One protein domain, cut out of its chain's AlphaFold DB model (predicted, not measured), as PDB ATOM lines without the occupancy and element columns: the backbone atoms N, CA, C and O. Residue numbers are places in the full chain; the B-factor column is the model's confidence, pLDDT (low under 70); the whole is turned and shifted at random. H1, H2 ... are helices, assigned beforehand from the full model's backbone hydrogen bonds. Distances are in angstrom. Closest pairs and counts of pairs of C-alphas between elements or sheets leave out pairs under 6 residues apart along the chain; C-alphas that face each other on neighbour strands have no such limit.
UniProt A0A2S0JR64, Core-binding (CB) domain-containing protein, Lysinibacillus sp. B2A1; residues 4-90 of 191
ATOM      1  N   LYS A   4     -48.877   5.193   2.813       92.69
ATOM      2  CA  LYS A   4     -47.618   5.465   3.525       92.69
ATOM      3  C   LYS A   4     -46.996   4.193   4.109       92.69
ATOM      4  O   LYS A   4     -45.772   4.101   4.155       92.69
ATOM      5  N   ASP A   5     -47.806   3.225   4.530       94.81
ATOM      6  CA  ASP A   5     -47.304   1.965   5.084       94.81
ATOM      7  C   ASP A   5     -46.877   1.007   3.971       94.81
ATOM      8  O   ASP A   5     -45.767   0.479   4.013       94.81
ATOM      9  N   LEU A   6     -47.653   0.937   2.888       95.31
ATOM     10  CA  LEU A   6     -47.282   0.203   1.674       95.31
ATOM     11  C   LEU A   6     -45.957   0.682   1.062       95.31
ATOM     12  O   LEU A   6     -45.187  -0.113   0.528       95.31
ATOM     13  N   LEU A   7     -45.653   1.982   1.146       95.19
ATOM     14  CA  LEU A   7     -44.366   2.515   0.695       95.19
ATOM     15  C   LEU A   7     -43.188   2.015   1.552       95.19
ATOM     16  O   LEU A   7     -42.099   1.772   1.021       95.19
ATOM     17  N   LYS A   8     -43.387   1.836   2.863       95.25
ATOM     18  CA  LYS A   8     -42.354   1.272   3.747       95.25
ATOM     19  C   LYS A   8     -42.096  -0.191   3.403       95.25
ATOM     20  O   LYS A   8     -40.937  -0.579   3.282       95.25
ATOM     21  N   GLU A   9     -43.151  -0.969   3.188       95.94
ATOM     22  CA  GLU A   9     -43.025  -2.374   2.790       95.94
ATOM     23  C   GLU A   9     -42.354  -2.516   1.422       95.94
ATOM     24  O   GLU A   9     -41.391  -3.268   1.273       95.94
ATOM     25  N   PHE A  10     -42.749  -1.691   0.449       96.31
ATOM     26  CA  PHE A  10     -42.079  -1.633  -0.849       96.31
ATOM     27  C   PHE A  10     -40.587  -1.303  -0.719       96.31
ATOM     28  O   PHE A  10     -39.750  -1.889  -1.402       96.31
ATOM     29  N   THR A  11     -40.228  -0.374   0.170       94.81
ATOM     30  CA  THR A  11     -38.825  -0.027   0.427       94.81
ATOM     31  C   THR A  11     -38.037  -1.212   0.962       94.81
ATOM     32  O   THR A  11     -36.915  -1.452   0.515       94.81
ATOM     33  N   PHE A  12     -38.626  -1.956   1.894       95.06
ATOM     34  CA  PHE A  12     -38.023  -3.156   2.453       95.06
ATOM     35  C   PHE A  12     -37.822  -4.235   1.377       95.06
ATOM     36  O   PHE A  12     -36.736  -4.802   1.262       95.06
ATOM     37  N   GLU A  13     -38.805  -4.429   0.499       94.75
ATOM     38  CA  GLU A  13     -38.705  -5.367  -0.623       94.75
ATOM     39  C   GLU A  13     -37.575  -5.001  -1.604       94.75
ATOM     40  O   GLU A  13     -36.826  -5.862  -2.075       94.75
ATOM     41  N   LEU A  14     -37.389  -3.709  -1.899       94.38
ATOM     42  CA  LEU A  14     -36.273  -3.247  -2.735       94.38
ATOM     43  C   LEU A  14     -34.911  -3.552  -2.099       94.38
ATOM     44  O   LEU A  14     -33.961  -3.882  -2.815       94.38
ATOM     45  N   GLN A  15     -34.812  -3.451  -0.772       92.56
ATOM     46  CA  GLN A  15     -33.597  -3.788  -0.033       92.56
ATOM     47  C   GLN A  15     -33.310  -5.291  -0.088       92.56
ATOM     48  O   GLN A  15     -32.178  -5.669  -0.383       92.56
ATOM     49  N   ILE A  16     -34.326  -6.142   0.098       93.69
ATOM     50  CA  ILE A  16     -34.194  -7.604  -0.040       93.69
ATOM     51  C   ILE A  16     -33.697  -7.974  -1.441       93.69
ATOM     52  O   ILE A  16     -32.806  -8.810  -1.600       93.69
ATOM     53  N   LYS A  17     -34.220  -7.302  -2.471       92.44
ATOM     54  CA  LYS A  17     -33.811  -7.495  -3.869       92.44
ATOM     55  C   LYS A  17     -32.440  -6.896  -4.216       92.44
ATOM     56  O   LYS A  17     -32.056  -6.937  -5.383       92.44
ATOM     57  N   ASN A  18     -31.699  -6.360  -3.243       92.56
ATOM     58  CA  ASN A  18     -30.384  -5.738  -3.426       92.56
ATOM     59  C   ASN A  18     -30.371  -4.611  -4.476       92.56
ATOM     60  O   ASN A  18     -29.401  -4.443  -5.221       92.56
ATOM     61  N   TYR A  19     -31.439  -3.809  -4.544       91.44
ATOM     62  CA  TYR A  19     -31.404  -2.579  -5.333       91.44
ATOM     63  C   TYR A  19     -30.386  -1.597  -4.750       91.44
ATOM     64  O   TYR A  19     -30.189  -1.511  -3.537       91.44
ATOM     65  N   SER A  20     -29.745  -0.812  -5.619       92.12
ATOM     66  CA  SER A  20     -28.812   0.218  -5.158       92.12
ATOM     67  C   SER A  20     -29.531   1.280  -4.327       92.12
ATOM     68  O   SER A  20     -30.657   1.667  -4.648       92.12
ATOM     69  N   ILE A  21     -28.839   1.811  -3.312       91.00
ATOM     70  CA  ILE A  21     -29.352   2.851  -2.401       91.00
ATOM     71  C   ILE A  21     -29.991   3.998  -3.192       91.00
ATOM     72  O   ILE A  21     -31.145   4.346  -2.962       91.00
ATOM     73  N   ARG A  22     -29.291   4.491  -4.223       90.69
ATOM     74  CA  ARG A  22     -29.776   5.568  -5.097       90.69
ATOM     75  C   ARG A  22     -31.107   5.239  -5.780       90.69
ATOM     76  O   ARG A  22     -31.940   6.124  -5.970       90.69
ATOM     77  N   THR A  23     -31.311   3.986  -6.187       92.06
ATOM     78  CA  THR A  23     -32.564   3.568  -6.836       92.06
ATOM     79  C   THR A  23     -33.709   3.555  -5.831       92.06
ATOM     80  O   THR A  23     -34.770   4.113  -6.110       92.06
ATOM     81  N   THR A  24     -33.469   2.999  -4.643       93.50
ATOM     82  CA  THR A  24     -34.437   2.967  -3.540       93.50
ATOM     83  C   THR A  24     -34.825   4.377  -3.091       93.50
ATOM     84  O   THR A  24     -36.009   4.669  -2.943       93.50
ATOM     85  N   GLU A  25     -33.857   5.283  -2.955       94.44
ATOM     86  CA  GLU A  25     -34.096   6.698  -2.646       94.44
ATOM     87  C   GLU A  25     -34.917   7.390  -3.733       94.44
ATOM     88  O   GLU A  25     -35.873   8.094  -3.425       94.44
ATOM     89  N   THR A  26     -34.596   7.150  -5.009       94.50
ATOM     90  CA  THR A  26     -35.342   7.733  -6.134       94.50
ATOM     91  C   THR A  26     -36.806   7.297  -6.106       94.50
ATOM     92  O   THR A  26     -37.705   8.119  -6.282       94.50
ATOM     93  N   TYR A  27     -37.061   6.006  -5.880       95.00
ATOM     94  CA  TYR A  27     -38.422   5.479  -5.811       95.00
ATOM     95  C   TYR A  27     -39.176   6.040  -4.606       95.00
ATOM     96  O   TYR A  27     -40.297   6.516  -4.773       95.00
ATOM     97  N   ASN A  28     -38.545   6.070  -3.430       94.69
ATOM     98  CA  ASN A  28     -39.136   6.648  -2.228       94.69
ATOM     99  C   ASN A  28     -39.464   8.126  -2.385       94.69
ATOM    100  O   ASN A  28     -40.577   8.543  -2.073       94.69
ATOM    101  N   TYR A  29     -38.521   8.907  -2.899       96.25
ATOM    102  CA  TYR A  29     -38.691  10.334  -3.131       96.25
ATOM    103  C   TYR A  29     -39.883  10.607  -4.056       96.25
ATOM    104  O   TYR A  29     -40.792  11.361  -3.704       96.25
ATOM    105  N   ASN A  30     -39.924   9.934  -5.209       96.19
ATOM    106  CA  ASN A  30     -40.986  10.123  -6.193       96.19
ATOM    107  C   ASN A  30     -42.357   9.706  -5.640       96.19
ATOM    108  O   ASN A  30     -43.326  10.451  -5.787       96.19
ATOM    109  N   THR A  31     -42.451   8.541  -4.991       95.19
ATOM    110  CA  THR A  31     -43.721   8.046  -4.436       95.19
ATOM    111  C   THR A  31     -44.185   8.884  -3.247       95.19
ATOM    112  O   THR A  31     -45.367   9.199  -3.157       95.19
ATOM    113  N   THR A  32     -43.277   9.345  -2.384       95.88
ATOM    114  CA  THR A  32     -43.623  10.229  -1.257       95.88
ATOM    115  C   THR A  32     -44.225  11.544  -1.742       95.88
ATOM    116  O   THR A  32     -45.270  11.959  -1.246       95.88
ATOM    117  N   HIS A  33     -43.622  12.176  -2.752       95.81
ATOM    118  CA  HIS A  33     -44.160  13.412  -3.326       95.81
ATOM    119  C   HIS A  33     -45.530  13.229  -3.982       95.81
ATOM    120  O   HIS A  33     -46.333  14.160  -4.009       95.81
ATOM    121  N   PHE A  34     -45.814  12.042  -4.512       95.31
ATOM    122  CA  PHE A  34     -47.145  11.721  -5.014       95.31
ATOM    123  C   PHE A  34     -48.164  11.577  -3.891       95.31
ATOM    124  O   PHE A  34     -49.234  12.167  -3.981       95.31
ATOM    125  N   ILE A  35     -47.816  10.853  -2.825       93.81
ATOM    126  CA  ILE A  35     -48.677  10.696  -1.646       93.81
ATOM    127  C   ILE A  35     -49.003  12.065  -1.045       93.81
ATOM    128  O   ILE A  35     -50.163  12.346  -0.784       93.81
ATOM    129  N   GLN A  36     -48.005  12.940  -0.891       94.88
ATOM    130  CA  GLN A  36     -48.210  14.307  -0.396       94.88
ATOM    131  C   GLN A  36     -49.185  15.100  -1.273       94.88
ATOM    132  O   GLN A  36     -50.075  15.762  -0.758       94.88
ATOM    133  N   TYR A  37     -49.057  14.997  -2.597       95.81
ATOM    134  CA  TYR A  37     -49.989  15.639  -3.524       95.81
ATOM    135  C   TYR A  37     -51.420  15.083  -3.416       95.81
ATOM    136  O   TYR A  37     -52.386  15.829  -3.558       95.81
ATOM    137  N   LEU A  38     -51.573  13.772  -3.217       94.69
ATOM    138  CA  LEU A  38     -52.889  13.152  -3.056       94.69
ATOM    139  C   LEU A  38     -53.576  13.601  -1.766       94.69
ATOM    140  O   LEU A  38     -54.755  13.943  -1.813       94.69
ATOM    141  N   ASP A  39     -52.820  13.647  -0.670       92.56
ATOM    142  CA  ASP A  39     -53.260  14.117   0.647       92.56
ATOM    143  C   ASP A  39     -53.694  15.596   0.566       92.56
ATOM    144  O   ASP A  39     -54.795  15.953   0.966       92.56
ATOM    145  N   GLU A  40     -52.883  16.453  -0.067       93.75
ATOM    146  CA  GLU A  40     -53.138  17.900  -0.149       93.75
ATOM    147  C   GLU A  40     -54.313  18.285  -1.069       93.75
ATOM    148  O   GLU A  40     -55.080  19.190  -0.744       93.75
ATOM    149  N   PHE A  41     -54.455  17.639  -2.234       92.44
ATOM    150  CA  PHE A  41     -55.382  18.102  -3.282       92.44
ATOM    151  C   PHE A  41     -56.606  17.215  -3.506       92.44
ATOM    152  O   PHE A  41     -57.548  17.663  -4.167       92.44
ATOM    153  N   HIS A  42     -56.591  15.965  -3.040       91.00
ATOM    154  CA  HIS A  42     -57.671  15.003  -3.301       91.00
ATOM    155  C   HIS A  42     -58.173  14.290  -2.041       91.00
ATOM    156  O   HIS A  42     -59.136  13.543  -2.168       91.00
ATOM    157  N   ASP A  43     -57.568  14.531  -0.869       91.38
ATOM    158  CA  ASP A  43     -57.893  13.864   0.405       91.38
ATOM    159  C   ASP A  43     -57.854  12.325   0.289       91.38
ATOM    160  O   ASP A  43     -58.673  11.595   0.844       91.38
ATOM    161  N   VAL A  44     -56.907  11.814  -0.510       92.19
ATOM    162  CA  VAL A  44     -56.744  10.378  -0.777       92.19
ATOM    163  C   VAL A  44     -55.554   9.839   0.002       92.19
ATOM    164  O   VAL A  44     -54.405  10.175  -0.289       92.19
ATOM    165  N   ASN A  45     -55.837   8.943   0.947       91.75
ATOM    166  CA  ASN A  45     -54.838   8.328   1.824       91.75
ATOM    167  C   ASN A  45     -54.771   6.795   1.720       91.75
ATOM    168  O   ASN A  45     -53.796   6.186   2.179       91.75
ATOM    169  N   GLU A  46     -55.765   6.180   1.081       92.56
ATOM    170  CA  GLU A  46     -55.857   4.738   0.864       92.56
ATOM    171  C   GLU A  46     -55.523   4.353  -0.582       92.56
ATOM    172  O   GLU A  46     -55.764   5.111  -1.523       92.56
ATOM    173  N   ILE A  47     -54.918   3.176  -0.768       91.75
ATOM    174  CA  ILE A  47     -54.456   2.722  -2.088       91.75
ATOM    175  C   ILE A  47     -55.615   2.413  -3.043       91.75
ATOM    176  O   ILE A  47     -55.497   2.607  -4.255       91.75
ATOM    177  N   GLU A  48     -56.738   1.970  -2.487       90.12
ATOM    178  CA  GLU A  48     -57.957   1.561  -3.175       90.12
ATOM    179  C   GLU A  48     -58.673   2.752  -3.833       90.12
ATOM    180  O   GLU A  48     -59.283   2.606  -4.892       90.12
ATOM    181  N   ASP A  49     -58.515   3.948  -3.262       91.12
ATOM    182  CA  ASP A  49     -59.106   5.192  -3.763       91.12
ATOM    183  C   ASP A  49     -58.291   5.822  -4.906       91.12
ATOM    184  O   ASP A  49     -58.728   6.762  -5.588       91.12
ATOM    185  N   ILE A  50     -57.081   5.316  -5.172       92.25
ATOM    186  CA  ILE A  50     -56.245   5.847  -6.245       92.25
ATOM    187  C   ILE A  50     -56.727   5.330  -7.603       92.25
ATOM    188  O   ILE A  50     -56.606   4.159  -7.954       92.25
ATOM    189  N   SER A  51     -57.173   6.259  -8.448       91.31
ATOM    190  CA  SER A  51     -57.551   5.984  -9.831       91.31
ATOM    191  C   SER A  51     -56.520   6.503 -10.839       91.31
ATOM    192  O   SER A  51     -55.689   7.373 -10.561       91.31
ATOM    193  N   THR A  52     -56.631   6.040 -12.089       90.81
ATOM    194  CA  THR A  52     -55.830   6.571 -13.212       90.81
ATOM    195  C   THR A  52     -56.009   8.081 -13.424       90.81
ATOM    196  O   THR A  52     -55.130   8.733 -13.993       90.81
ATOM    197  N   VAL A  53     -57.131   8.653 -12.972       91.94
ATOM    198  CA  VAL A  53     -57.398  10.093 -13.054       91.94
ATOM    199  C   VAL A  53     -56.467  10.859 -12.119       91.94
ATOM    200  O   VAL A  53     -55.913  11.873 -12.540       91.94
ATOM    201  N   HIS A  54     -56.221  10.359 -10.905       94.00
ATOM    202  CA  HIS A  54     -55.303  10.986  -9.949       94.00
ATOM    203  C   HIS A  54     -53.872  11.048 -10.494       94.00
ATOM    204  O   HIS A  54     -53.235  12.099 -10.455       94.00
ATOM    205  N   VAL A  55     -53.409   9.969 -11.131       93.44
ATOM    206  CA  VAL A  55     -52.094   9.924 -11.791       93.44
ATOM    207  C   VAL A  55     -51.996  10.961 -12.914       93.44
ATOM    208  O   VAL A  55     -51.011  11.692 -13.006       93.44
ATOM    209  N   LYS A  56     -53.025  11.072 -13.767       93.12
ATOM    210  CA  LYS A  56     -53.054  12.073 -14.849       93.12
ATOM    211  C   LYS A  56     -53.087  13.504 -14.308       93.12
ATOM    212  O   LYS A  56     -52.379  14.355 -14.839       93.12
ATOM    213  N   LYS A  57     -53.868  13.763 -13.253       94.94
ATOM    214  CA  LYS A  57     -53.909  15.066 -12.573       94.94
ATOM    215  C   LYS A  57     -52.548  15.426 -11.978       94.94
ATOM    216  O   LYS A  57     -52.105  16.557 -12.147       94.94
ATOM    217  N   TYR A  58     -51.849  14.465 -11.378       95.81
ATOM    218  CA  TYR A  58     -50.496  14.678 -10.876       95.81
ATOM    219  C   TYR A  58     -49.497  14.989 -11.997       95.81
ATOM    220  O   TYR A  58     -48.736  15.947 -11.892       95.81
ATOM    221  N   ILE A  59     -49.536  14.249 -13.110       94.69
ATOM    222  CA  ILE A  59     -48.708  14.548 -14.291       94.69
ATOM    223  C   ILE A  59     -48.982  15.974 -14.797       94.69
ATOM    224  O   ILE A  59     -48.041  16.723 -15.055       94.69
ATOM    225  N   GLN A  60     -50.256  16.370 -14.897       94.88
ATOM    226  CA  GLN A  60     -50.638  17.725 -15.296       94.88
ATOM    227  C   GLN A  60     -50.129  18.776 -14.303       94.88
ATOM    228  O   GLN A  60     -49.638  19.823 -14.714       94.88
ATOM    229  N   HIS A  61     -50.201  18.494 -13.003       95.88
ATOM    230  CA  HIS A  61     -49.669  19.371 -11.967       95.88
ATOM    231  C   HIS A  61     -48.149  19.558 -12.112       95.88
ATOM    232  O   HIS A  61     -47.678  20.691 -12.123       95.88
ATOM    233  N   GLN A  62     -47.384  18.483 -12.336       95.94
ATOM    234  CA  GLN A  62     -45.935  18.576 -12.571       95.94
ATOM    235  C   GLN A  62     -45.590  19.360 -13.848       95.94
ATOM    236  O   GLN A  62     -44.617  20.118 -13.862       95.94
ATOM    237  N   LEU A  63     -46.396  19.226 -14.907       94.69
ATOM    238  CA  LEU A  63     -46.260  20.039 -16.120       94.69
ATOM    239  C   LEU A  63     -46.517  21.524 -15.845       94.69
ATOM    240  O   LEU A  63     -45.746  22.367 -16.298       94.69
ATOM    241  N   ASN A  64     -47.551  21.847 -15.065       95.25
ATOM    242  CA  ASN A  64     -47.874  23.225 -14.688       95.25
ATOM    243  C   ASN A  64     -46.773  23.863 -13.819       95.25
ATOM    244  O   ASN A  64     -46.558  25.067 -13.894       95.25
ATOM    245  N   LEU A  65     -46.038  23.056 -13.047       95.00
ATOM    246  CA  LEU A  65     -44.842  23.478 -12.306       95.00
ATOM    247  C   LEU A  65     -43.588  23.637 -13.190       95.00
ATOM    248  O   LEU A  65     -42.504  23.914 -12.676       95.00
ATOM    249  N   GLY A  66     -43.691  23.420 -14.505       94.81
ATOM    250  CA  GLY A  66     -42.574  23.557 -15.442       94.81
ATOM    251  C   GLY A  66     -41.542  22.429 -15.359       94.81
ATOM    252  O   GLY A  66     -40.396  22.605 -15.784       94.81
ATOM    253  N   LYS A  67     -41.896  21.261 -14.804       94.88
ATOM    254  CA  LYS A  67     -40.976  20.115 -14.760       94.88
ATOM    255  C   LYS A  67     -40.758  19.539 -16.159       94.88
ATOM    256  O   LYS A  67     -41.681  19.410 -16.959       94.88
ATOM    257  N   LYS A  68     -39.515  19.131 -16.438       93.56
ATOM    258  CA  LYS A  68     -39.136  18.510 -17.716       93.56
ATOM    259  C   LYS A  68     -39.814  17.147 -17.890       93.56
ATOM    260  O   LYS A  68     -39.936  16.387 -16.930       93.56
ATOM    261  N   ALA A  69     -40.148  16.791 -19.133       93.62
ATOM    262  CA  ALA A  69     -40.733  15.490 -19.473       93.62
ATOM    263  C   ALA A  69     -39.876  14.304 -18.991       93.62
ATOM    264  O   ALA A  69     -40.419  13.314 -18.510       93.62
ATOM    265  N   THR A  70     -38.546  14.434 -19.032       92.94
ATOM    266  CA  THR A  70     -37.598  13.423 -18.532       92.94
ATOM    267  C   THR A  70     -37.770  13.147 -17.038       92.94
ATOM    268  O   THR A  70     -37.803  11.991 -16.619       92.94
ATOM    269  N   TYR A  71     -37.942  14.195 -16.226       94.38
ATOM    270  CA  TYR A  71     -38.221  14.056 -14.797       94.38
ATOM    271  C   TYR A  71     -39.565  13.358 -14.571       94.38
ATOM    272  O   TYR A  71     -39.629  12.361 -13.854       94.38
ATOM    273  N   ILE A  72     -40.621  13.822 -15.242       95.44
ATOM    274  CA  ILE A  72     -41.968  13.251 -15.097       95.44
ATOM    275  C   ILE A  72     -41.978  11.772 -15.513       95.44
ATOM    276  O   ILE A  72     -42.598  10.944 -14.851       95.44
ATOM    277  N   ASN A  73     -41.236  11.400 -16.554       95.38
ATOM    278  CA  ASN A  73     -41.100  10.008 -16.972       95.38
ATOM    279  C   ASN A  73     -40.356   9.144 -15.947       95.38
ATOM    280  O   ASN A  73     -40.730   7.984 -15.767       95.38
ATOM    281  N   THR A  74     -39.351   9.678 -15.248       94.88
ATOM    282  CA  THR A  74     -38.723   8.993 -14.104       94.88
ATOM    283  C   THR A  74     -39.739   8.742 -12.995       94.88
ATOM    284  O   THR A  74     -39.822   7.626 -12.485       94.88
ATOM    285  N   VAL A  75     -40.584   9.729 -12.695       95.44
ATOM    286  CA  VAL A  75     -41.656   9.587 -11.704       95.44
ATOM    287  C   VAL A  75     -42.681   8.521 -12.125       95.44
ATOM    288  O   VAL A  75     -42.990   7.621 -11.345       95.44
ATOM    289  N   ILE A  76     -43.128   8.522 -13.389       95.19
ATOM    290  CA  ILE A  76     -44.030   7.486 -13.931       95.19
ATOM    291  C   ILE A  76     -43.407   6.087 -13.819       95.19
ATOM    292  O   ILE A  76     -44.108   5.124 -13.501       95.19
ATOM    293  N   LYS A  77     -42.101   5.949 -14.078       94.94
ATOM    294  CA  LYS A  77     -41.382   4.672 -13.931       94.94
ATOM    295  C   LYS A  77     -41.343   4.215 -12.469       94.94
ATOM    296  O   LYS A  77     -41.583   3.036 -12.219       94.94
ATOM    297  N   SER A  78     -41.124   5.123 -11.518       95.50
ATOM    298  CA  SER A  78     -41.194   4.805 -10.085       95.50
ATOM    299  C   SER A  78     -42.579   4.302  -9.683       95.50
ATOM    300  O   SER A  78     -42.683   3.251  -9.058       95.50
ATOM    301  N   PHE A  79     -43.647   4.968 -10.130       94.88
ATOM    302  CA  PHE A  79     -45.016   4.530  -9.838       94.88
ATOM    303  C   PHE A  79     -45.347   3.182 -10.470       94.88
ATOM    304  O   PHE A  79     -46.028   2.369  -9.857       94.88
ATOM    305  N   ARG A  80     -44.851   2.909 -11.682       94.69
ATOM    306  CA  ARG A  80     -44.993   1.586 -12.304       94.69
ATOM    307  C   ARG A  80     -44.332   0.498 -11.472       94.69
ATOM    308  O   ARG A  80     -44.939  -0.552 -11.302       94.69
ATOM    309  N   SER A  81     -43.127   0.749 -10.962       94.44
ATOM    310  CA  SER A  81     -42.427  -0.189 -10.079       94.44
ATOM    311  C   SER A  81     -43.236  -0.443  -8.804       94.44
ATOM    312  O   SER A  81     -43.529  -1.592  -8.483       94.44
ATOM    313  N   PHE A  82     -43.708   0.628  -8.159       95.62
ATOM    314  CA  PHE A  82     -44.533   0.543  -6.956       95.62
ATOM    315  C   PHE A  82     -45.830  -0.248  -7.190       95.62
ATOM    316  O   PHE A  82     -46.083  -1.223  -6.497       95.62
ATOM    317  N   TYR A  83     -46.607   0.071  -8.230       94.62
ATOM    318  CA  TYR A  83     -47.831  -0.677  -8.553       94.62
ATOM    319  C   TYR A  83     -47.576  -2.112  -9.017       94.62
ATOM    320  O   TYR A  83     -48.449  -2.960  -8.873       94.62
ATOM    321  N   THR A  84     -46.407  -2.404  -9.587       94.62
ATOM    322  CA  THR A  84     -46.037  -3.788  -9.921       94.62
ATOM    323  C   THR A  84     -45.821  -4.602  -8.652       94.62
ATOM    324  O   THR A  84     -46.297  -5.729  -8.579       94.62
ATOM    325  N   TYR A  85     -45.168  -4.015  -7.647       95.44
ATOM    326  CA  TYR A  85     -45.046  -4.616  -6.322       95.44
ATOM    327  C   TYR A  85     -46.416  -4.818  -5.658       95.44
ATOM    328  O   TYR A  85     -46.725  -5.929  -5.252       95.44
ATOM    329  N   LEU A  86     -47.277  -3.795  -5.646       95.25
ATOM    330  CA  LEU A  86     -48.603  -3.897  -5.025       95.25
ATOM    331  C   LEU A  86     -49.489  -4.987  -5.638       95.25
ATOM    332  O   LEU A  86     -50.293  -5.587  -4.937       95.25
ATOM    333  N   VAL A  87     -49.367  -5.226  -6.946       94.94
ATOM    334  CA  VAL A  87     -50.079  -6.329  -7.607       94.94
ATOM    335  C   VAL A  87     -49.461  -7.680  -7.259       94.94
ATOM    336  O   VAL A  87     -50.192  -8.651  -7.108       94.94
ATOM    337  N   ALA A  88     -48.132  -7.756  -7.147       94.38
ATOM    338  CA  ALA A  88     -47.435  -8.995  -6.804       94.38
ATOM    339  C   ALA A  88     -47.756  -9.473  -5.379       94.38
ATOM    340  O   ALA A  88     -47.916 -10.670  -5.177       94.38
ATOM    341  N   GLU A  89     -47.909  -8.541  -4.437       94.62
ATOM    342  CA  GLU A  89     -48.322  -8.812  -3.050       94.62
ATOM    343  C   GLU A  89     -49.851  -8.831  -2.865       94.62
ATOM    344  O   GLU A  89     -50.349  -8.812  -1.745       94.62
ATOM    345  N   GLU A  90     -50.615  -8.820  -3.963       93.56
ATOM    346  CA  GLU A  90     -52.084  -8.900  -3.971       93.56
ATOM    347  C   GLU A  90     -52.822  -7.756  -3.235       93.56
ATOM    348  O   GLU A  90     -54.043  -7.807  -3.081       93.56
TER     349      GLU A  90
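Overview. This is residues 4 to 90 of the 191 residues of the protein "Core-binding (CB) domain-containing protein" of Lysinibacillus sp. B2A1 (UniProt A0A2S0JR64). Two helical hairpins are laid crosswise on each other in two layers: H2 with H1 makes one layer, and H4 with H3 makes the other, looser one. H2 and H4 cross as an X in the middle, while H1 and H3 stay apart from each other. The printed part has 87 residues with four named helices in the order H1, H2, H3, H4 and no named strand, and its class is all helix. It is compact, with a radius of gyration of the C-alphas of 12.9 A and spans of 36 by 28 by 18 A.

Arrangement. H2, residues 21 to 42, is the longest helix and one of two hubs, touching three other helices. The other hub is H4, residues 69 to 88. H2 and H4 touch about perpendicular, at 89 degrees, with residues 26 to 31 of H2 and 75 to 82 of H4 alone; their closest C-alphas, of Tyr 27 and Ser 78, are 5.1 A apart. H1, residues 4 to 16, forms a hairpin with H2: they touch at a shallow tilt of 12 degrees, opposite ways, and their closest C-alphas, of Leu 14 and Thr 24, are 6.5 A apart. H1 also touches H4, with residues 6 to 10 of H1 and 82 to 86 of H4 alone, about perpendicular at 87 degrees; their closest C-alphas, of Phe 10 and Tyr 85, are 6.9 A apart. H3, residues 52 to 64, forms a hairpin with H4 at a shallow tilt of 22 degrees, opposite ways. H3 and H4 only just touch, with 3 pairs of C-alphas within 8 A; the closest are those of Ile 59 and Ile 72, 6.9 A. H2 and H3 also only just touch, with 3 such pairs, about perpendicular at 81 degrees; the closest are those of Phe 34 and Tyr 58, 7.4 A. H1 and H3 are apart. In H2, H3 and H4 every O i to N i+4 pair is within hydrogen-bond range, and in H1 8 of 9 are.

Along the chain. H2 measures 30.8 A from first to last C-alpha, from Ile 21 at (-29.352, 2.851, -2.401) to His 42. H4 measures 28.4 A and ends at C-alpha 88, at (-47.435, -8.995, -6.804). H1 begins at C-alpha 4, at (-47.618, 5.465, 3.525), and measures 19.1 A; H3 measures 18.5 A.

Size, cuts and confidence. The two C-alphas farthest apart are those of Ile 16 and Asn 64, 36.8 A. The printed part has no cut. The links from H1 to H2 and from H3 to H4 are tight, with 4 residues each, and the link from H2 to H3 is short, with 9. The mean pLDDT of the printed part is 94.0, and no printed residue is under 70.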